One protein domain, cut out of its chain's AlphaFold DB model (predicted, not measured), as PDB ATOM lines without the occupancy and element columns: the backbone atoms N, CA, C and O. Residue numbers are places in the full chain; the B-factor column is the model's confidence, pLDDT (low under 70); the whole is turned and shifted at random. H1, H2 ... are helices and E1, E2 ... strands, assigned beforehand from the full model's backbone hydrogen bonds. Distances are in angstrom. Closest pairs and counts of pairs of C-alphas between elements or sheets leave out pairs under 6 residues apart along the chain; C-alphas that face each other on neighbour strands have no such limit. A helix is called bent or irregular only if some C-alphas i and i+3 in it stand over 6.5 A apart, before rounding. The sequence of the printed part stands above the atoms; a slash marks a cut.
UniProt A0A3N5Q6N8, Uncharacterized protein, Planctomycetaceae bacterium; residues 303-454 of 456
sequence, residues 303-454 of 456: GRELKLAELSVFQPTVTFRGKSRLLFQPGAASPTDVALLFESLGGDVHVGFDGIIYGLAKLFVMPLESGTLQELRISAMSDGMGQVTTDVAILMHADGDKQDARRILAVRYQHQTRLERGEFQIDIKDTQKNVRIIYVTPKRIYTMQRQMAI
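Overview. This is residues 303 to 454 of the 456 residues of an uncharacterized protein of Planctomycetaceae bacterium (UniProt A0A3N5Q6N8). One long, twisted antiparallel sheet forks at one end: the five-strand meander E6 to E10 is the long part, and beyond the bent strand E6 lie two small branches, E4 with E3 and E5 with E2 and E1. The hairpin of E8 and E9 reaches past the neighbouring strands E7 and E10 as a narrow arm, and the short helix H1 lies off the sheet. The printed part has 152 residues, with ten named strands and one named helix in the order E1 E2 E3 E4 E5 H1 E6 E7 E8 E9 E10, and the class is mostly strand. The whole is elongated, spanning 61 by 32 by 31 A, and only just compact, close to loose, with a radius of gyration of the C-alphas of 17.7 A.

Arrangement. E6, residues 371 to 382, bends by 67 degrees at residue 374. On one side of it lie E4, residues 338 to 344, beside residues 374 to 378, and E5, residues 348 to 352, beside residues 371 to 373; E7, residues 387 to 396, is on the other side. N 340 is 2.8 A from O 376, N 373 is 2.8 A from O 349, and N 377 is 2.8 A from O 393, within hydrogen-bond range. From E7 the meander, each strand the antiparallel neighbour of the one before, goes on through E8, residues 407 to 421, E9, residues 426 to 441, and the edge strand E10, residues 444 to 453. N 390 and O 413, at 2.7 A, N 412 and O 436, at 2.8 A, and N 437 and O 448, at 2.8 A, are within range. E3, residues 323 to 330, forms a hairpin with E4, with N 327 and O 341 2.8 A apart. E2, residues 317 to 321, is antiparallel to E5, with N 319 and O 350 2.8 A apart, and forms a hairpin with E1, residues 306 to 308, with N 308 and O 318 2.8 A apart. H1, residues 356 to 364, is not on the sheet; every O i to N i+4 pair in it is within range.

Along the chain. From first to last C-alpha, E8 measures 45.8 A, E9 45.6 A, E6 31.3 A, E7 and E10 29.8 A each, E3 23.4 A and E4 19.8 A; E2, E5, H1 and E1 are shorter. E1 begins at C-alpha 306 (32.369, 41.698, -4.601), and E10 ends at C-alpha 453 (38.005, 6.223, 7.155).

Size, cuts and confidence. The two C-alphas farthest apart, those of Lys 402 and Glu 423, are 63.8 A apart. The printed part has no cut, and no link is long. The mean pLDDT of the printed part is 71.9; 56 residues are under 70, among them residues 329 to 338, 398 to 406 and 419 to 428.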
ATOM      1  N   GLY A 303      34.611  51.586  -2.635       88.62
ATOM      2  CA  GLY A 303      34.369  51.228  -1.231       88.62
ATOM      3  C   GLY A 303      33.506  49.978  -1.019       88.62
ATOM      4  O   GLY A 303      33.137  49.684   0.118       88.62
ATOM      5  N   ARG A 304      33.167  49.248  -2.088       93.06
ATOM      6  CA  ARG A 304      32.488  47.950  -2.026       93.06
ATOM      7  C   ARG A 304      33.446  46.823  -2.377       93.06
ATOM      8  O   ARG A 304      34.501  47.024  -2.972       93.06
ATOM      9  N   GLU A 305      33.033  45.629  -1.991       92.31
ATOM     10  CA  GLU A 305      33.714  44.382  -2.292       92.31
ATOM     11  C   GLU A 305      32.705  43.444  -2.926       92.31
ATOM     12  O   GLU A 305      31.570  43.340  -2.458       92.31
ATOM     13  N   LEU A 306      33.132  42.766  -3.981       92.50
ATOM     14  CA  LEU A 306      32.369  41.698  -4.601       92.50
ATOM     15  C   LEU A 306      33.056  40.381  -4.277       92.50
ATOM     16  O   LEU A 306      34.256  40.243  -4.504       92.50
ATOM     17  N   LYS A 307      32.322  39.408  -3.748       91.06
ATOM     18  CA  LYS A 307      32.884  38.089  -3.447       91.06
ATOM     19  C   LYS A 307      32.476  37.105  -4.525       91.06
ATOM     20  O   LYS A 307      31.354  37.170  -5.004       91.06
ATOM     21  N   LEU A 308      33.373  36.202  -4.892       87.38
ATOM     22  CA  LEU A 308      33.030  35.040  -5.698       87.38
ATOM     23  C   LEU A 308      32.726  33.869  -4.768       87.38
ATOM     24  O   LEU A 308      33.577  33.459  -3.974       87.38
ATOM     25  N   ALA A 309      31.511  33.347  -4.882       75.56
ATOM     26  CA  ALA A 309      31.030  32.173  -4.182       75.56
ATOM     27  C   ALA A 309      31.936  30.959  -4.435       75.56
ATOM     28  O   ALA A 309      32.628  30.860  -5.453       75.56
ATOM     29  N   GLU A 310      31.911  30.012  -3.498       74.31
ATOM     30  CA  GLU A 310      32.661  28.762  -3.599       74.31
ATOM     31  C   GLU A 310      32.200  27.963  -4.835       74.31
ATOM     32  O   GLU A 310      31.108  27.392  -4.866       74.31
ATOM     33  N   LEU A 311      33.032  27.917  -5.882       73.06
ATOM     34  CA  LEU A 311      32.805  27.097  -7.079       73.06
ATOM     35  C   LEU A 311      33.135  25.624  -6.815       73.06
ATOM     36  O   LEU A 311      32.610  24.742  -7.495       73.06
ATOM     37  N   SER A 312      33.986  25.368  -5.819       73.56
ATOM     38  CA  SER A 312      34.353  24.047  -5.322       73.56
ATOM     39  C   SER A 312      34.433  24.060  -3.800       73.56
ATOM     40  O   SER A 312      34.836  25.056  -3.199       73.56
ATOM     41  N   VAL A 313      34.147  22.909  -3.186       66.44
ATOM     42  CA  VAL A 313      34.536  22.633  -1.798       66.44
ATOM     43  C   VAL A 313      36.055  22.821  -1.732       66.44
ATOM     44  O   VAL A 313      36.761  22.286  -2.588       66.44
ATOM     45  N   PHE A 314      36.562  23.610  -0.785       72.44
ATOM     46  CA  PHE A 314      37.975  24.027  -0.690       72.44
ATOM     47  C   PHE A 314      38.454  25.096  -1.691       72.44
ATOM     48  O   PHE A 314      39.664  25.253  -1.881       72.44
ATOM     49  N   GLN A 315      37.550  25.862  -2.303       79.81
ATOM     50  CA  GLN A 315      37.917  27.174  -2.828       79.81
ATOM     51  C   GLN A 315      37.956  28.182  -1.660       79.81
ATOM     52  O   GLN A 315      36.966  28.300  -0.943       79.81
ATOM     53  N   PRO A 316      39.055  28.927  -1.450       78.75
ATOM     54  CA  PRO A 316      39.086  30.031  -0.498       78.75
ATOM     55  C   PRO A 316      38.299  31.231  -1.029       78.75
ATOM     56  O   PRO A 316      38.047  31.357  -2.228       78.75
ATOM     57  N   THR A 317      37.943  32.155  -0.143       87.25
ATOM     58  CA  THR A 317      37.200  33.358  -0.515       87.25
ATOM     59  C   THR A 317      37.989  34.174  -1.535       87.25
ATOM     60  O   THR A 317      39.114  34.589  -1.265       87.25
ATOM     61  N   VAL A 318      37.395  34.457  -2.694       88.50
ATOM     62  CA  VAL A 318      37.979  35.359  -3.696       88.50
ATOM     63  C   VAL A 318      37.189  36.661  -3.685       88.50
ATOM     64  O   VAL A 318      35.976  36.653  -3.874       88.50
ATOM     65  N   THR A 319      37.870  37.776  -3.440       91.12
ATOM     66  CA  THR A 319      37.263  39.107  -3.313       91.12
ATOM     67  C   THR A 319      37.796  40.031  -4.396       91.12
ATOM     68  O   THR A 319      39.000  40.101  -4.613       91.12
ATOM     69  N   PHE A 320      36.902  40.757  -5.054       91.50
ATOM     70  CA  PHE A 320      37.190  41.714  -6.109       91.50
ATOM     71  C   PHE A 320      36.935  43.125  -5.594       91.50
ATOM     72  O   PHE A 320      35.911  43.396  -4.954       91.50
ATOM     73  N   ARG A 321      37.852  44.028  -5.923       90.56
ATOM     74  CA  ARG A 321      37.779  45.457  -5.634       90.56
ATOM     75  C   ARG A 321      38.196  46.237  -6.875       90.56
ATOM     76  O   ARG A 321      39.126  45.851  -7.579       90.56
ATOM     77  N   GLY A 322      37.499  47.336  -7.150       87.94
ATOM     78  CA  GLY A 322      37.691  48.108  -8.378       87.94
ATOM     79  C   GLY A 322      37.432  47.276  -9.636       87.94
ATOM     80  O   GLY A 322      36.571  46.394  -9.655       87.94
ATOM     81  N   LYS A 323      38.179  47.568 -10.704       86.81
ATOM     82  CA  LYS A 323      37.998  46.915 -12.000       86.81
ATOM     83  C   LYS A 323      38.949  45.740 -12.181       86.81
ATOM     84  O   LYS A 323      40.173  45.897 -12.146       86.81
ATOM     85  N   SER A 324      38.390  44.571 -12.464       85.25
ATOM     86  CA  SER A 324      39.144  43.335 -12.670       85.25
ATOM     87  C   SER A 324      38.562  42.520 -13.817       85.25
ATOM     88  O   SER A 324      37.382  42.630 -14.152       85.25
ATOM     89  N   ARG A 325      39.382  41.675 -14.432       82.75
ATOM     90  CA  ARG A 325      38.960  40.742 -15.472       82.75
ATOM     91  C   ARG A 325      39.309  39.315 -15.075       82.75
ATOM     92  O   ARG A 325      40.413  39.035 -14.639       82.75
ATOM     93  N   LEU A 326      38.342  38.438 -15.269       82.88
ATOM     94  CA  LEU A 326      38.404  37.001 -15.106       82.88
ATOM     95  C   LEU A 326      38.394  36.355 -16.491       82.88
ATOM     96  O   LEU A 326      37.476  36.601 -17.269       82.88
ATOM     97  N   LEU A 327      39.391  35.544 -16.817       74.69
ATOM     98  CA  LEU A 327      39.443  34.773 -18.055       74.69
ATOM     99  C   LEU A 327      39.124  33.315 -17.739       74.69
ATOM    100  O   LEU A 327      39.781  32.706 -16.903       74.69
ATOM    101  N   PHE A 328      38.130  32.768 -18.423       72.62
ATOM    102  CA  PHE A 328      37.771  31.361 -18.385       72.62
ATOM    103  C   PHE A 328      38.462  30.644 -19.531       72.62
ATOM    104  O   PHE A 328      38.201  30.939 -20.704       72.62
ATOM    105  N   GLN A 329      39.289  29.672 -19.171       68.19
ATOM    106  CA  GLN A 329      39.938  28.772 -20.102       68.19
ATOM    107  C   GLN A 329      39.630  27.325 -19.702       68.19
ATOM    108  O   GLN A 329      39.962  26.909 -18.588       68.19
ATOM    109  N   PRO A 330      39.000  26.536 -20.587       61.47
ATOM    110  CA  PRO A 330      38.918  25.097 -20.391       61.47
ATOM    111  C   PRO A 330      40.329  24.493 -20.351       61.47
ATOM    112  O   PRO A 330      41.179  24.825 -21.179       61.47
ATOM    113  N   GLY A 331      40.590  23.634 -19.374       55.41
ATOM    114  CA  GLY A 331      41.883  22.994 -19.174       55.41
ATOM    115  C   GLY A 331      42.194  21.953 -20.250       55.41
ATOM    116  O   GLY A 331      41.303  21.312 -20.808       55.41
ATOM    117  N   ALA A 332      43.484  21.768 -20.537       50.56
ATOM    118  CA  ALA A 332      43.961  20.775 -21.503       50.56
ATOM    119  C   ALA A 332      43.966  19.339 -20.942       50.56
ATOM    120  O   ALA A 332      43.912  18.380 -21.708       50.56
ATOM    121  N   ALA A 333      44.026  19.191 -19.611       48.12
ATOM    122  CA  ALA A 333      44.255  17.907 -18.948       48.12
ATOM    123  C   ALA A 333      42.986  17.067 -18.748       48.12
ATOM    124  O   ALA A 333      43.063  15.843 -18.654       48.12
ATOM    125  N   SER A 334      41.821  17.708 -18.650       54.59
ATOM    126  CA  SER A 334      40.538  17.034 -18.469       54.59
ATOM    127  C   SER A 334      39.391  17.951 -18.892       54.59
ATOM    128  O   SER A 334      39.469  19.152 -18.641       54.59
ATOM    129  N   PRO A 335      38.279  17.409 -19.419       53.47
ATOM    130  CA  PRO A 335      37.041  18.160 -19.648       53.47
ATOM    131  C   PRO A 335      36.501  18.904 -18.421       53.47
ATOM    132  O   PRO A 335      35.711  19.837 -18.528       53.47
ATOM    133  N   THR A 336      36.907  18.475 -17.232       59.31
ATOM    134  CA  THR A 336      36.470  19.035 -15.953       59.31
ATOM    135  C   THR A 336      37.488  19.963 -15.309       59.31
ATOM    136  O   THR A 336      37.236  20.464 -14.215       59.31
ATOM    137  N   ASP A 337      38.626  20.162 -15.967       64.50
ATOM    138  CA  ASP A 337      39.656  21.106 -15.571       64.50
ATOM    139  C   ASP A 337      39.308  22.480 -16.143       64.50
ATOM    140  O   ASP A 337      39.051  22.627 -17.337       64.50
ATOM    141  N   VAL A 338      39.259  23.493 -15.289       68.69
ATOM    142  CA  VAL A 338      38.992  24.878 -15.671       68.69
ATOM    143  C   VAL A 338      40.024  25.758 -14.993       68.69
ATOM    144  O   VAL A 338      40.173  25.720 -13.771       68.69
ATOM    145  N   ALA A 339      40.708  26.572 -15.792       70.62
ATOM    146  CA  ALA A 339      41.585  27.622 -15.310       70.62
ATOM    147  C   ALA A 339      40.853  28.968 -15.370       70.62
ATOM    148  O   ALA A 339      40.289  29.361 -16.397       70.62
ATOM    149  N   LEU A 340      40.858  29.663 -14.238       74.38
ATOM    150  CA  LEU A 340      40.367  31.017 -14.064       74.38
ATOM    151  C   LEU A 340      41.565  31.935 -13.848       74.38
ATOM    152  O   LEU A 340      42.233  31.842 -12.820       74.38
ATOM    153  N   LEU A 341      41.836  32.815 -14.806       76.12
ATOM    154  CA  LEU A 341      42.940  33.774 -14.723       76.12
ATOM    155  C   LEU A 341      42.406  35.152 -14.346       76.12
ATOM    156  O   LEU A 341      41.366  35.569 -14.853       76.12
ATOM    157  N   PHE A 342      43.125  35.872 -13.491       77.31
ATOM    158  CA  PHE A 342      42.692  37.157 -12.950       77.31
ATOM    159  C   PHE A 342      43.658  38.271 -13.357       77.31
ATOM    160  O   PHE A 342      44.865  38.187 -13.156       77.31
ATOM    161  N   GLU A 343      43.102  39.336 -13.923       74.62
ATOM    162  CA  GLU A 343      43.810  40.533 -14.369       74.62
ATOM    163  C   GLU A 343      43.251  41.753 -13.626       74.62
ATOM    164  O   GLU A 343      42.041  42.004 -13.635       74.62
ATOM    165  N   SER A 344      44.124  42.546 -13.001       76.81
ATOM    166  CA  SER A 344      43.741  43.851 -12.457       76.81
ATOM    167  C   SER A 344      43.741  44.913 -13.560       76.81
ATOM    168  O   SER A 344      44.732  45.089 -14.263       76.81
ATOM    169  N   LEU A 345      42.641  45.663 -13.676       76.81
ATOM    170  CA  LEU A 345      42.473  46.775 -14.619       76.81
ATOM    171  C   LEU A 345      42.291  48.110 -13.877       76.81
ATOM    172  O   LEU A 345      41.482  48.946 -14.285       76.81
ATOM    173  N   GLY A 346      43.014  48.292 -12.768       74.06
ATOM    174  CA  GLY A 346      42.832  49.412 -11.834       74.06
ATOM    175  C   GLY A 346      42.119  49.026 -10.534       74.06
ATOM    176  O   GLY A 346      41.563  49.892  -9.864       74.06
ATOM    177  N   GLY A 347      42.116  47.736 -10.202       79.19
ATOM    178  CA  GLY A 347      41.566  47.171  -8.970       79.19
ATOM    179  C   GLY A 347      42.476  46.095  -8.374       79.19
ATOM    180  O   GLY A 347      43.680  46.066  -8.634       79.19
ATOM    181  N   ASP A 348      41.913  45.169  -7.619       82.94
ATOM    182  CA  ASP A 348      42.627  44.054  -7.008       82.94
ATOM    183  C   ASP A 348      41.688  42.860  -6.820       82.94
ATOM    184  O   ASP A 348      40.502  43.005  -6.518       82.94
ATOM    185  N   VAL A 349      42.233  41.662  -7.032       84.38
ATOM    186  CA  VAL A 349      41.558  40.403  -6.716       84.38
ATOM    187  C   VAL A 349      42.346  39.742  -5.601       84.38
ATOM    188  O   VAL A 349      43.494  39.357  -5.804       84.38
ATOM    189  N   HIS A 350      41.749  39.623  -4.423       87.44
ATOM    190  CA  HIS A 350      42.391  39.084  -3.232       87.44
ATOM    191  C   HIS A 350      41.822  37.731  -2.833       87.44
ATOM    192  O   HIS A 350      40.611  37.515  -2.861       87.44
ATOM    193  N   VAL A 351      42.707  36.838  -2.391       86.12
ATOM    194  CA  VAL A 351      42.323  35.584  -1.739       86.12
ATOM    195  C   VAL A 351      42.327  35.758  -0.228       86.12
ATOM    196  O   VAL A 351      43.341  36.142   0.356       86.12
ATOM    197  N   GLY A 352      41.201  35.425   0.397       83.62
ATOM    198  CA  GLY A 352      41.028  35.291   1.838       83.62
ATOM    199  C   GLY A 352      40.869  33.825   2.237       83.62
ATOM    200  O   GLY A 352      40.078  33.085   1.658       83.62
ATOM    201  N   PHE A 353      41.617  33.396   3.249       79.44
ATOM    202  CA  PHE A 353      41.546  32.042   3.803       79.44
ATOM    203  C   PHE A 353      40.538  31.973   4.950       79.44
ATOM    204  O   PHE A 353      40.898  31.724   6.103       79.44
ATOM    205  N   ASP A 354      39.277  32.237   4.621       74.31
ATOM    206  CA  ASP A 354      38.179  32.259   5.584       74.31
ATOM    207  C   ASP A 354      37.595  30.857   5.797       74.31
ATOM    208  O   ASP A 354      37.556  30.036   4.886       74.31
ATOM    209  N   GLY A 355      37.099  30.576   7.004       70.81
ATOM    210  CA  GLY A 355      36.424  29.318   7.330       70.81
ATOM    211  C   GLY A 355      37.251  28.367   8.194       70.81
ATOM    212  O   GLY A 355      38.470  28.477   8.321       70.81
ATOM    213  N   ILE A 356      36.564  27.412   8.828       68.62
ATOM    214  CA  ILE A 356      37.140  26.557   9.880       68.62
ATOM    215  C   ILE A 356      38.321  25.732   9.359       68.62
ATOM    216  O   ILE A 356      39.324  25.597  10.050       68.62
ATOM    217  N   ILE A 357      38.236  25.206   8.134       68.25
ATOM    218  CA  ILE A 357      39.281  24.341   7.564       68.25
ATOM    219  C   ILE A 357      40.591  25.116   7.394       68.25
ATOM    220  O   ILE A 357      41.644  24.642   7.825       68.25
ATOM    221  N   TYR A 358      40.525  26.323   6.833       71.06
ATOM    222  CA  TYR A 358      41.703  27.170   6.669       71.06
ATOM    223  C   TYR A 358      42.167  27.789   7.985       71.06
ATOM    224  O   TYR A 358      43.369  27.899   8.199       71.06
ATOM    225  N   GLY A 359      41.248  28.113   8.898       65.00
ATOM    226  CA  GLY A 359      41.580  28.559  10.250       65.00
ATOM    227  C   GLY A 359      42.371  27.503  11.026       65.00
ATOM    228  O   GLY A 359      43.414  27.811  11.598       65.00
ATOM    229  N   LEU A 360      41.940  26.239  10.982       64.00
ATOM    230  CA  LEU A 360      42.668  25.123  11.589       64.00
ATOM    231  C   LEU A 360      44.005  24.869  10.881       64.00
ATOM    232  O   LEU A 360      45.021  24.698  11.550       64.00
ATOM    233  N   ALA A 361      44.040  24.894   9.545       64.94
ATOM    234  CA  ALA A 361      45.297  24.776   8.807       64.94
ATOM    235  C   ALA A 361      46.284  25.886   9.208       64.94
ATOM    236  O   ALA A 361      47.453  25.589   9.454       64.94
ATOM    237  N   LYS A 362      45.795  27.127   9.365       63.59
ATOM    238  CA  LYS A 362      46.575  28.291   9.798       63.59
ATOM    239  C   LYS A 362      47.143  28.148  11.204       63.59
ATOM    240  O   LYS A 362      48.300  28.484  11.436       63.59
ATOM    241  N   LEU A 363      46.330  27.650  12.130       59.06
ATOM    242  CA  LEU A 363      46.707  27.498  13.533       59.06
ATOM    243  C   LEU A 363      47.686  26.344  13.769       59.06
ATOM    244  O   LEU A 363      48.547  26.458  14.636       59.06
ATOM    245  N   PHE A 364      47.557  25.242  13.025       55.03
ATOM    246  CA  PHE A 364      48.237  23.992  13.377       55.03
ATOM    247  C   PHE A 364      49.336  23.549  12.406       55.03
ATOM    248  O   PHE A 364      50.205  22.787  12.822       55.03
ATOM    249  N   VAL A 365      49.305  23.953  11.127       61.66
ATOM    250  CA  VAL A 365      50.122  23.273  10.098       61.66
ATOM    251  C   VAL A 365      50.778  24.207   9.073       61.66
ATOM    252  O   VAL A 365      51.885  23.915   8.621       61.66
ATOM    253  N   MET A 366      50.138  25.310   8.670       68.44
ATOM    254  CA  MET A 366      50.579  26.122   7.525       68.44
ATOM    255  C   MET A 366      50.356  27.617   7.759       68.44
ATOM    256  O   MET A 366      49.228  28.000   8.029       68.44
ATOM    257  N   PRO A 367      51.344  28.504   7.568       70.62
ATOM    258  CA  PRO A 367      51.135  29.947   7.677       70.62
ATOM    259  C   PRO A 367      50.419  30.489   6.428       70.62
ATOM    260  O   PRO A 367      51.027  31.125   5.569       70.62
ATOM    261  N   LEU A 368      49.125  30.189   6.293       72.38
ATOM    262  CA  LEU A 368      48.302  30.688   5.195       72.38
ATOM    263  C   LEU A 368      48.173  32.211   5.301       72.38
ATOM    264  O   LEU A 368      47.677  32.752   6.298       72.38
ATOM    265  N   GLU A 369      48.613  32.892   4.251       77.38
ATOM    266  CA  GLU A 369      48.613  34.345   4.133       77.38
ATOM    267  C   GLU A 369      47.860  34.738   2.870       77.38
ATOM    268  O   GLU A 369      48.130  34.193   1.801       77.38
ATOM    269  N   SER A 370      46.936  35.689   3.002       79.38
ATOM    270  CA  SER A 370      46.235  36.295   1.871       79.38
ATOM    271  C   SER A 370      47.214  36.903   0.866       79.38
ATOM    272  O   SER A 370      48.336  37.263   1.218       79.38
ATOM    273  N   GLY A 371      46.772  37.053  -0.378       79.25
ATOM    274  CA  GLY A 371      47.566  37.674  -1.435       79.25
ATOM    275  C   GLY A 371      46.717  38.028  -2.647       79.25
ATOM    276  O   GLY A 371      45.515  37.740  -2.682       79.25
ATOM    277  N   THR A 372      47.324  38.689  -3.629       82.69
ATOM    278  CA  THR A 372      46.668  38.989  -4.909       82.69
ATOM    279  C   THR A 372      46.598  37.723  -5.756       82.69
ATOM    280  O   THR A 372      47.629  37.107  -6.030       82.69
ATOM    281  N   LEU A 373      45.392  37.335  -6.162       82.56
ATOM    282  CA  LEU A 373      45.118  36.160  -6.981       82.56
ATOM    283  C   LEU A 373      45.589  36.380  -8.421       82.56
ATOM    284  O   LEU A 373      45.242  37.386  -9.034       82.56
ATOM    285  N   GLN A 374      46.329  35.416  -8.966       77.25
ATOM    286  CA  GLN A 374      46.669  35.357 -10.391       77.25
ATOM    287  C   GLN A 374      45.856  34.293 -11.124       77.25
ATOM    288  O   GLN A 374      45.322  34.550 -12.200       77.25
ATOM    289  N   GLU A 375      45.757  33.100 -10.540       79.81
ATOM    290  CA  GLU A 375      45.101  31.950 -11.157       79.81
ATOM    291  C   GLU A 375      44.395  31.102 -10.097       79.81
ATOM    292  O   GLU A 375      44.936  30.853  -9.019       79.81
ATOM    293  N   LEU A 376      43.192  30.641 -10.430       78.62
ATOM    294  CA  LEU A 376      42.446  29.606  -9.725       78.62
ATOM    295  C   LEU A 376      42.138  28.494 -10.728       78.62
ATOM    296  O   LEU A 376      41.398  28.701 -11.684       78.62
ATOM    297  N   ARG A 377      42.675  27.305 -10.498       79.94
ATOM    298  CA  ARG A 377      42.411  26.119 -11.305       79.94
ATOM    299  C   ARG A 377      41.584  25.133 -10.505       79.94
ATOM    300  O   ARG A 377      41.909  24.838  -9.358       79.94
ATOM    301  N   ILE A 378      40.515  24.633 -11.107       74.19
ATOM    302  CA  ILE A 378      39.612  23.663 -10.493       74.19
ATOM    303  C   ILE A 378      39.478  22.493 -11.455       74.19
ATOM    304  O   ILE A 378      39.095  22.683 -12.603       74.19
ATOM    305  N   SER A 379      39.751  21.287 -10.976       73.38
ATOM    306  CA  SER A 379      39.578  20.047 -11.723       73.38
ATOM    307  C   SER A 379      38.769  19.061 -10.896       73.38
ATOM    308  O   SER A 379      38.994  18.918  -9.698       73.38
ATOM    309  N   ALA A 380      37.804  18.381 -11.511       70.62
ATOM    310  CA  ALA A 380      36.986  17.380 -10.831       70.62
ATOM    311  C   ALA A 380      36.875  16.112 -11.679       70.62
ATOM    312  O   ALA A 380      36.195  16.099 -12.695       70.62
ATOM    313  N   MET A 381      37.539  15.034 -11.293       69.75
ATOM    314  CA  MET A 381      37.544  13.772 -12.030       69.75
ATOM    315  C   MET A 381      36.709  12.730 -11.291       69.75
ATOM    316  O   MET A 381      36.872  12.570 -10.086       69.75
ATOM    317  N   SER A 382      35.861  11.992 -12.005       65.19
ATOM    318  CA  SER A 382      35.269  10.748 -11.505       65.19
ATOM    319  C   SER A 382      35.750   9.592 -12.369       65.19
ATOM    320  O   SER A 382      35.795   9.716 -13.592       65.19
ATOM    321  N   ASP A 383      36.130   8.483 -11.743       63.38
ATOM    322  CA  ASP A 383      36.599   7.286 -12.448       63.38
ATOM    323  C   ASP A 383      35.463   6.316 -12.822       63.38
ATOM    324  O   ASP A 383      35.714   5.266 -13.410       63.38
ATOM    325  N   GLY A 384      34.212   6.656 -12.485       58.22
ATOM    326  CA  GLY A 384      33.040   5.805 -12.709       58.22
ATOM    327  C   GLY A 384      32.975   4.556 -11.818       58.22
ATOM    328  O   GLY A 384      32.024   3.789 -11.932       58.22
ATOM    329  N   MET A 385      33.941   4.347 -10.918       59.41
ATOM    330  CA  MET A 385      33.993   3.237  -9.951       59.41
ATOM    331  C   MET A 385      33.714   3.718  -8.519       59.41
ATOM    332  O   MET A 385      34.090   3.070  -7.541       59.41
ATOM    333  N   GLY A 386      33.040   4.864  -8.395       61.19
ATOM    334  CA  GLY A 386      32.691   5.483  -7.121       61.19
ATOM    335  C   GLY A 386      33.788   6.371  -6.532       61.19
ATOM    336  O   GLY A 386      33.575   6.928  -5.455       61.19
ATOM    337  N   GLN A 387      34.934   6.555  -7.198       72.75
ATOM    338  CA  GLN A 387      35.935   7.527  -6.765       72.75
ATOM    339  C   GLN A 387      35.733   8.862  -7.485       72.75
ATOM    340  O   GLN A 387      35.584   8.941  -8.706       72.75
ATOM    341  N   VAL A 388      35.786   9.942  -6.713       73.56
ATOM    342  CA  VAL A 388      35.790  11.310  -7.225       73.56
ATOM    343  C   VAL A 388      36.965  12.050  -6.612       73.56
ATOM    344  O   VAL A 388      37.169  12.047  -5.399       73.56
ATOM    345  N   THR A 389      37.751  12.689  -7.466       75.69
ATOM    346  CA  THR A 389      38.871  13.549  -7.095       75.69
ATOM    347  C   THR A 389      38.547  14.981  -7.490       75.69
ATOM    348  O   THR A 389      38.180  15.236  -8.629       75.69
ATOM    349  N   THR A 390      38.703  15.922  -6.571       78.00
ATOM    350  CA  THR A 390      38.591  17.356  -6.814       78.00
ATOM    351  C   THR A 390      39.914  18.012  -6.458       78.00
ATOM    352  O   THR A 390      40.353  17.938  -5.313       78.00
ATOM    353  N   ASP A 391      40.539  18.650  -7.436       78.81
ATOM    354  CA  ASP A 391      41.769  19.409  -7.286       78.81
ATOM    355  C   ASP A 391      41.452  20.902  -7.418       78.81
ATOM    356  O   ASP A 391      40.856  21.338  -8.398       78.81
ATOM    357  N   VAL A 392      41.864  21.689  -6.430       77.56
ATOM    358  CA  VAL A 392      41.820  23.154  -6.448       77.56
ATOM    359  C   VAL A 392      43.248  23.654  -6.308       77.56
ATOM    360  O   VAL A 392      43.903  23.362  -5.311       77.56
ATOM    361  N   ALA A 393      43.748  24.401  -7.284       81.56
ATOM    362  CA  ALA A 393      45.066  25.018  -7.244       81.56
ATOM    363  C   ALA A 393      44.951  26.534  -7.394       81.56
ATOM    364  O   ALA A 393      44.137  27.035  -8.159       81.56
ATOM    365  N   ILE A 394      45.757  27.266  -6.635       80.75
ATOM    366  CA  ILE A 394      45.679  28.719  -6.522       80.75
ATOM    367  C   ILE A 394      47.079  29.270  -6.602       80.75
ATOM    368  O   ILE A 394      47.951  28.833  -5.850       80.75
ATOM    369  N   LEU A 395      47.263  30.250  -7.471       79.56
ATOM    370  CA  LEU A 395      48.495  30.996  -7.618       79.56
ATOM    371  C   LEU A 395      48.268  32.432  -7.155       79.56
ATOM    372  O   LEU A 395      47.372  33.120  -7.645       79.56
ATOM    373  N   MET A 396      49.090  32.880  -6.214       78.12
ATOM    374  CA  MET A 396      49.034  34.225  -5.654       78.12
ATOM    375  C   MET A 396      50.394  34.909  -5.752       78.12
ATOM    376  O   MET A 396      51.442  34.276  -5.592       78.12
ATOM    377  N   HIS A 397      50.364  36.230  -5.905       70.88
ATOM    378  CA  HIS A 397      51.536  37.067  -5.689       70.88
ATOM    379  C   HIS A 397      51.993  37.000  -4.225       70.88
ATOM    380  O   HIS A 397      51.176  36.995  -3.301       70.88
ATOM    381  N   ALA A 398      53.310  36.975  -4.009       59.72
ATOM    382  CA  ALA A 398      53.898  37.182  -2.691       59.72
ATOM    383  C   ALA A 398      54.002  38.686  -2.392       59.72
ATOM    384  O   ALA A 398      54.496  39.446  -3.226       59.72
ATOM    385  N   ASP A 399      53.574  39.115  -1.205       54.72
ATOM    386  CA  ASP A 399      53.749  40.506  -0.778       54.72
ATOM    387  C   ASP A 399      55.236  40.843  -0.588       54.72
ATOM    388  O   ASP A 399      55.986  40.097   0.045       54.72
ATOM    389  N   GLY A 400      55.660  42.002  -1.106       53.38
ATOM    390  CA  GLY A 400      56.943  42.629  -0.769       53.38
ATOM    391  C   GLY A 400      58.200  42.080  -1.453       53.38
ATOM    392  O   GLY A 400      59.270  42.642  -1.226       53.38
ATOM    393  N   ASP A 401      58.105  41.057  -2.308       48.81
ATOM    394  CA  ASP A 401      59.273  40.452  -2.965       48.81
ATOM    395  C   ASP A 401      59.136  40.483  -4.498       48.81
ATOM    396  O   ASP A 401      58.399  39.707  -5.106       48.81
ATOM    397  N   LYS A 402      59.825  41.433  -5.148       45.78
ATOM    398  CA  LYS A 402      59.743  41.665  -6.605       45.78
ATOM    399  C   LYS A 402      60.466  40.600  -7.447       45.78
ATOM    400  O   LYS A 402      60.464  40.730  -8.670       45.78
ATOM    401  N   GLN A 403      61.095  39.591  -6.836       44.81
ATOM    402  CA  GLN A 403      61.891  38.591  -7.562       44.81
ATOM    403  C   GLN A 403      61.312  37.167  -7.578       44.81
ATOM    404  O   GLN A 403      61.701  36.409  -8.464       44.81
ATOM    405  N   ASP A 404      60.345  36.805  -6.721       51.00
ATOM    406  CA  ASP A 404      59.667  35.500  -6.828       51.00
ATOM    407  C   ASP A 404      58.176  35.548  -6.440       51.00
ATOM    408  O   ASP A 404      57.790  35.657  -5.275       51.00
ATOM    409  N   ALA A 405      57.317  35.479  -7.460       49.56
ATOM    410  CA  ALA A 405      55.889  35.791  -7.402       49.56
ATOM    411  C   ALA A 405      54.969  34.569  -7.194       49.56
ATOM    412  O   ALA A 405      53.844  34.582  -7.685       49.56
ATOM    413  N   ARG A 406      55.423  33.490  -6.539       62.56
ATOM    414  CA  ARG A 406      54.738  32.181  -6.632       62.56
ATOM    415  C   ARG A 406      54.352  31.588  -5.276       62.56
ATOM    416  O   ARG A 406      54.915  30.582  -4.845       62.56
ATOM    417  N   ARG A 407      53.362  32.179  -4.592       71.38
ATOM    418  CA  ARG A 407      52.671  31.479  -3.491       71.38
ATOM    419  C   ARG A 407      51.618  30.560  -4.090       71.38
ATOM    420  O   ARG A 407      50.756  31.026  -4.829       71.38
ATOM    421  N   ILE A 408      51.684  29.270  -3.774       74.88
ATOM    422  CA  ILE A 408      50.785  28.266  -4.352       74.88
ATOM    423  C   ILE A 408      50.039  27.553  -3.238       74.88
ATOM    424  O   ILE A 408      50.664  27.047  -2.311       74.88
ATOM    425  N   LEU A 409      48.719  27.454  -3.352       79.00
ATOM    426  CA  LEU A 409      47.925  26.515  -2.566       79.00
ATOM    427  C   LEU A 409      47.325  25.477  -3.509       79.00
ATOM    428  O   LEU A 409      46.578  25.837  -4.408       79.00
ATOM    429  N   ALA A 410      47.613  24.202  -3.286       80.38
ATOM    430  CA  ALA A 410      46.978  23.092  -3.978       80.38
ATOM    431  C   ALA A 410      46.253  22.202  -2.965       80.38
ATOM    432  O   ALA A 410      46.861  21.680  -2.031       80.38
ATOM    433  N   VAL A 411      44.954  22.019  -3.153       79.12
ATOM    434  CA  VAL A 411      44.101  21.137  -2.364       79.12
ATOM    435  C   VAL A 411      43.601  20.027  -3.272       79.12
ATOM    436  O   VAL A 411      42.902  20.285  -4.241       79.12
ATOM    437  N   ARG A 412      43.935  18.787  -2.933       78.50
ATOM    438  CA  ARG A 412      43.373  17.581  -3.529       78.50
ATOM    439  C   ARG A 412      42.430  16.940  -2.532       78.50
ATOM    440  O   ARG A 412      42.855  16.509  -1.460       78.50
ATOM    441  N   TYR A 413      41.169  16.835  -2.898       82.12
ATOM    442  CA  TYR A 413      40.168  16.067  -2.183       82.12
ATOM    443  C   TYR A 413      39.826  14.821  -2.985       82.12
ATOM    444  O   TYR A 413      39.540  14.905  -4.169       82.12
ATOM    445  N   GLN A 414      39.848  13.659  -2.354       80.62
ATOM    446  CA  GLN A 414      39.392  12.414  -2.949       80.62
ATOM    447  C   GLN A 414      38.339  11.821  -2.037       80.62
ATOM    448  O   GLN A 414      38.585  11.642  -0.844       80.62
ATOM    449  N   HIS A 415      37.182  11.504  -2.596       81.62
ATOM    450  CA  HIS A 415      36.184  10.708  -1.912       81.62
ATOM    451  C   HIS A 415      35.971   9.410  -2.675       81.62
ATOM    452  O   HIS A 415      35.933   9.398  -3.904       81.62
ATOM    453  N   GLN A 416      35.866   8.319  -1.933       79.19
ATOM    454  CA  GLN A 416      35.505   7.020  -2.460       79.19
ATOM    455  C   GLN A 416      34.141   6.654  -1.898       79.19
ATOM    456  O   GLN A 416      33.912   6.734  -0.690       79.19
ATOM    457  N   THR A 417      33.249   6.277  -2.796       75.38
ATOM    458  CA  THR A 417      31.907   5.805  -2.498       75.38
ATOM    459  C   THR A 417      31.784   4.345  -2.903       75.38
ATOM    460  O   THR A 417      32.479   3.859  -3.798       75.38
ATOM    461  N   ARG A 418      30.908   3.622  -2.218       73.12
ATOM    462  CA  ARG A 418      30.522   2.257  -2.550       73.12
ATOM    463  C   ARG A 418      29.006   2.196  -2.627       73.12
ATOM    464  O   ARG A 418      28.315   2.740  -1.772       73.12
ATOM    465  N   LEU A 419      28.506   1.498  -3.641       68.00
ATOM    466  CA  LEU A 419      27.099   1.137  -3.723       68.00
ATOM    467  C   LEU A 419      26.837  -0.031  -2.772       68.00
ATOM    468  O   LEU A 419      27.434  -1.103  -2.918       68.00
ATOM    469  N   GLU A 420      25.953   0.173  -1.808       67.56
ATOM    470  CA  GLU A 420      25.450  -0.871  -0.930       67.56
ATOM    471  C   GLU A 420      23.996  -1.170  -1.297       67.56
ATOM    472  O   GLU A 420      23.157  -0.280  -1.430       67.56
ATOM    473  N   ARG A 421      23.701  -2.446  -1.550       54.84
ATOM    474  CA  ARG A 421      22.371  -2.877  -1.978       54.84
ATOM    475  C   ARG A 421      21.541  -3.183  -0.733       54.84
ATOM    476  O   ARG A 421      21.780  -4.201  -0.090       54.84
ATOM    477  N   GLY A 422      20.600  -2.305  -0.401       55.16
ATOM    478  CA  GLY A 422      19.587  -2.540   0.626       55.16
ATOM    479  C   GLY A 422      18.403  -3.352   0.092       55.16
ATOM    480  O   GLY A 422      18.291  -3.598  -1.112       55.16
ATOM    481  N   GLU A 423      17.491  -3.755   0.984       60.72
ATOM    482  CA  GLU A 423      16.310  -4.567   0.629       60.72
ATOM    483  C   GLU A 423      15.371  -3.876  -0.373       60.72
ATOM    484  O   GLU A 423      14.744  -4.550  -1.188       60.72
ATOM    485  N   PHE A 424      15.305  -2.539  -0.358       53.97
ATOM    486  CA  PHE A 424      14.378  -1.764  -1.194       53.97
ATOM    487  C   PHE A 424      15.040  -0.639  -2.004       53.97
ATOM    488  O   PHE A 424      14.371  -0.006  -2.819       53.97
ATOM    489  N   GLN A 425      16.340  -0.384  -1.814       49.12
ATOM    490  CA  GLN A 425      17.062   0.704  -2.484       49.12
ATOM    491  C   GLN A 425      18.561   0.412  -2.609       49.12
ATOM    492  O   GLN A 425      19.109  -0.431  -1.902       49.12
ATOM    493  N   ILE A 426      19.223   1.104  -3.535       52.28
ATOM    494  CA  ILE A 426      20.685   1.142  -3.621       52.28
ATOM    495  C   ILE A 426      21.127   2.403  -2.884       52.28
ATOM    496  O   ILE A 426      20.789   3.503  -3.319       52.28
ATOM    497  N   ASP A 427      21.870   2.237  -1.796       59.28
ATOM    498  CA  ASP A 427      22.423   3.338  -1.014       59.28
ATOM    499  C   ASP A 427      23.872   3.600  -1.434       59.28
ATOM    500  O   ASP A 427      24.678   2.682  -1.592       59.28
ATOM    501  N   ILE A 428      24.214   4.872  -1.635       60.09
ATOM    502  CA  ILE A 428      25.590   5.301  -1.899       60.09
ATOM    503  C   ILE A 428      26.217   5.642  -0.550       60.09
ATOM    504  O   ILE A 428      25.816   6.616   0.088       60.09
ATOM    505  N   LYS A 429      27.199   4.853  -0.109       70.69
ATOM    506  CA  LYS A 429      27.941   5.118   1.128       70.69
ATOM    507  C   LYS A 429      29.340   5.629   0.838       70.69
ATOM    508  O   LYS A 429      30.083   5.021   0.068       70.69
ATOM    509  N   ASP A 430      29.725   6.708   1.509       70.69
ATOM    510  CA  ASP A 430      31.106   7.179   1.508       70.69
ATOM    511  C   ASP A 430      31.968   6.212   2.337       70.69
ATOM    512  O   ASP A 430      31.743   6.047   3.533       70.69
ATOM    513  N   THR A 431      32.982   5.600   1.732       74.50
ATOM    514  CA  THR A 431      33.883   4.661   2.423       74.50
ATOM    515  C   THR A 431      35.158   5.343   2.904       74.50
ATOM    516  O   THR A 431      35.693   5.024   3.969       74.50
ATOM    517  N   GLN A 432      35.656   6.313   2.139       76.94
ATOM    518  CA  GLN A 432      36.927   6.958   2.430       76.94
ATOM    519  C   GLN A 432      36.967   8.398   1.925       76.94
ATOM    520  O   GLN A 432      36.534   8.698   0.815       76.94
ATOM    521  N   LYS A 433      37.554   9.290   2.731       81.94
ATOM    522  CA  LYS A 433      37.852  10.679   2.355       81.94
ATOM    523  C   LYS A 433      39.331  10.967   2.569       81.94
ATOM    524  O   LYS A 433      39.822  10.882   3.692       81.94
ATOM    525  N   ASN A 434      40.039  11.346   1.512       78.38
ATOM    526  CA  ASN A 434      41.425  11.799   1.571       78.38
ATOM    527  C   ASN A 434      41.487  13.282   1.210       78.38
ATOM    528  O   ASN A 434      41.007  13.690   0.160       78.38
ATOM    529  N   VAL A 435      42.107  14.091   2.061       78.50
ATOM    530  CA  VAL A 435      42.412  15.497   1.774       78.50
ATOM    531  C   VAL A 435      43.924  15.655   1.812       78.50
ATOM    532  O   VAL A 435      44.557  15.335   2.818       78.50
ATOM    533  N   ARG A 436      44.513  16.175   0.740       73.44
ATOM    534  CA  ARG A 436      45.912  16.589   0.685       73.44
ATOM    535  C   ARG A 436      45.968  18.078   0.384       73.44
ATOM    536  O   ARG A 436      45.419  18.520  -0.613       73.44
ATOM    537  N   ILE A 437      46.642  18.837   1.233       71.75
ATOM    538  CA  ILE A 437      46.885  20.266   1.052       71.75
ATOM    539  C   ILE A 437      48.389  20.470   0.918       71.75
ATOM    540  O   ILE A 437      49.159  19.975   1.740       71.75
ATOM    541  N   ILE A 438      48.799  21.189  -0.114       70.44
ATOM    542  CA  ILE A 438      50.173  21.611  -0.353       70.44
ATOM    543  C   ILE A 438      50.160  23.132  -0.413       70.44
ATOM    544  O   ILE A 438      49.435  23.708  -1.219       70.44
ATOM    545  N   TYR A 439      50.959  23.779   0.426       72.00
ATOM    546  CA  TYR A 439      51.138  25.223   0.407       72.00
ATOM    547  C   TYR A 439      52.612  25.554   0.188       72.00
ATOM    548  O   TYR A 439      53.469  25.186   0.988       72.00
ATOM    549  N   VAL A 440      52.914  26.224  -0.915       71.81
ATOM    550  CA  VAL A 440      54.260  26.622  -1.317       71.81
ATOM    551  C   VAL A 440      54.399  28.121  -1.114       71.81
ATOM    552  O   VAL A 440      53.578  28.909  -1.576       71.81
ATOM    553  N   THR A 441      55.465  28.509  -0.434       68.69
ATOM    554  CA  THR A 441      55.933  29.891  -0.309       68.69
ATOM    555  C   THR A 441      57.336  29.981  -0.912       68.69
ATOM    556  O   THR A 441      57.995  28.942  -1.006       68.69
ATOM    557  N   PRO A 442      57.866  31.184  -1.208       66.06
ATOM    558  CA  PRO A 442      59.233  31.323  -1.725       66.06
ATOM    559  C   PRO A 442      60.312  30.652  -0.855       66.06
ATOM    560  O   PRO A 442      61.389  30.318  -1.331       66.06
ATOM    561  N   LYS A 443      60.037  30.445   0.441       66.19
ATOM    562  CA  LYS A 443      61.013  29.912   1.404       66.19
ATOM    563  C   LYS A 443      60.781  28.450   1.783       66.19
ATOM    564  O   LYS A 443      61.710  27.813   2.274       66.19
ATOM    565  N   ARG A 444      59.550  27.937   1.681       64.81
ATOM    566  CA  ARG A 444      59.148  26.643   2.269       64.81
ATOM    567  C   ARG A 444      57.952  26.023   1.560       64.81
ATOM    568  O   ARG A 444      57.054  26.741   1.122       64.81
ATOM    569  N   ILE A 445      57.910  24.692   1.578       68.44
ATOM    570  CA  ILE A 445      56.758  23.877   1.185       68.44
ATOM    571  C   ILE A 445      56.160  23.250   2.443       68.44
ATOM    572  O   ILE A 445      56.859  22.587   3.209       68.44
ATOM    573  N   TYR A 446      54.861  23.433   2.631       67.50
ATOM    574  CA  TYR A 446      54.067  22.809   3.679       67.50
ATOM    575  C   TYR A 446      53.163  21.761   3.042       67.50
ATOM    576  O   TYR A 446      52.542  22.011   2.011       67.50
ATOM    577  N   THR A 447      53.086  20.572   3.635       66.31
ATOM    578  CA  THR A 447      52.192  19.506   3.171       66.31
ATOM    579  C   THR A 447      51.407  18.961   4.348       66.31
ATOM    580  O   THR A 447      51.976  18.629   5.383       66.31
ATOM    581  N   MET A 448      50.097  18.839   4.169       66.88
ATOM    582  CA  MET A 448      49.206  18.134   5.077       66.88
ATOM    583  C   MET A 448      48.470  17.071   4.284       66.88
ATOM    584  O   MET A 448      47.923  17.352   3.221       66.88
ATOM    585  N   GLN A 449      48.422  15.859   4.815       72.56
ATOM    586  CA  GLN A 449      47.605  14.790   4.268       72.56
ATOM    587  C   GLN A 449      46.770  14.203   5.394       72.56
ATOM    588  O   GLN A 449      47.292  13.849   6.449       72.56
ATOM    589  N   ARG A 450      45.463  14.113   5.168       70.50
ATOM    590  CA  ARG A 450      44.513  13.525   6.099       70.50
ATOM    591  C   ARG A 450      43.695  12.474   5.371       70.50
ATOM    592  O   ARG A 450      42.963  12.794   4.440       70.50
ATOM    593  N   GLN A 451      43.810  11.237   5.828       73.25
ATOM    594  CA  GLN A 451      42.955  10.130   5.427       73.25
ATOM    595  C   GLN A 451      41.925   9.905   6.531       73.25
ATOM    596  O   GLN A 451      42.269   9.774   7.704       73.25
ATOM    597  N   MET A 452      40.652   9.914   6.158       73.12
ATOM    598  CA  MET A 452      39.521   9.685   7.044       73.12
ATOM    599  C   MET A 452      38.792   8.445   6.543       73.12
ATOM    600  O   MET A 452      38.167   8.470   5.482       73.12
ATOM    601  N   ALA A 453      38.904   7.356   7.302       68.19
ATOM    602  CA  ALA A 453      38.005   6.223   7.155       68.19
ATOM    603  C   ALA A 453      36.654   6.624   7.752       68.19
ATOM    604  O   ALA A 453      36.604   7.104   8.888       68.19
ATOM    605  N   ILE A 454      35.581   6.460   6.985       67.69
ATOM    606  CA  ILE A 454      34.231   6.690   7.493       67.69
ATOM    607  C   ILE A 454      33.803   5.370   8.116       67.69
ATOM    608  O   ILE A 454      33.647   4.371   7.421       67.69
TER     609      ILE A 454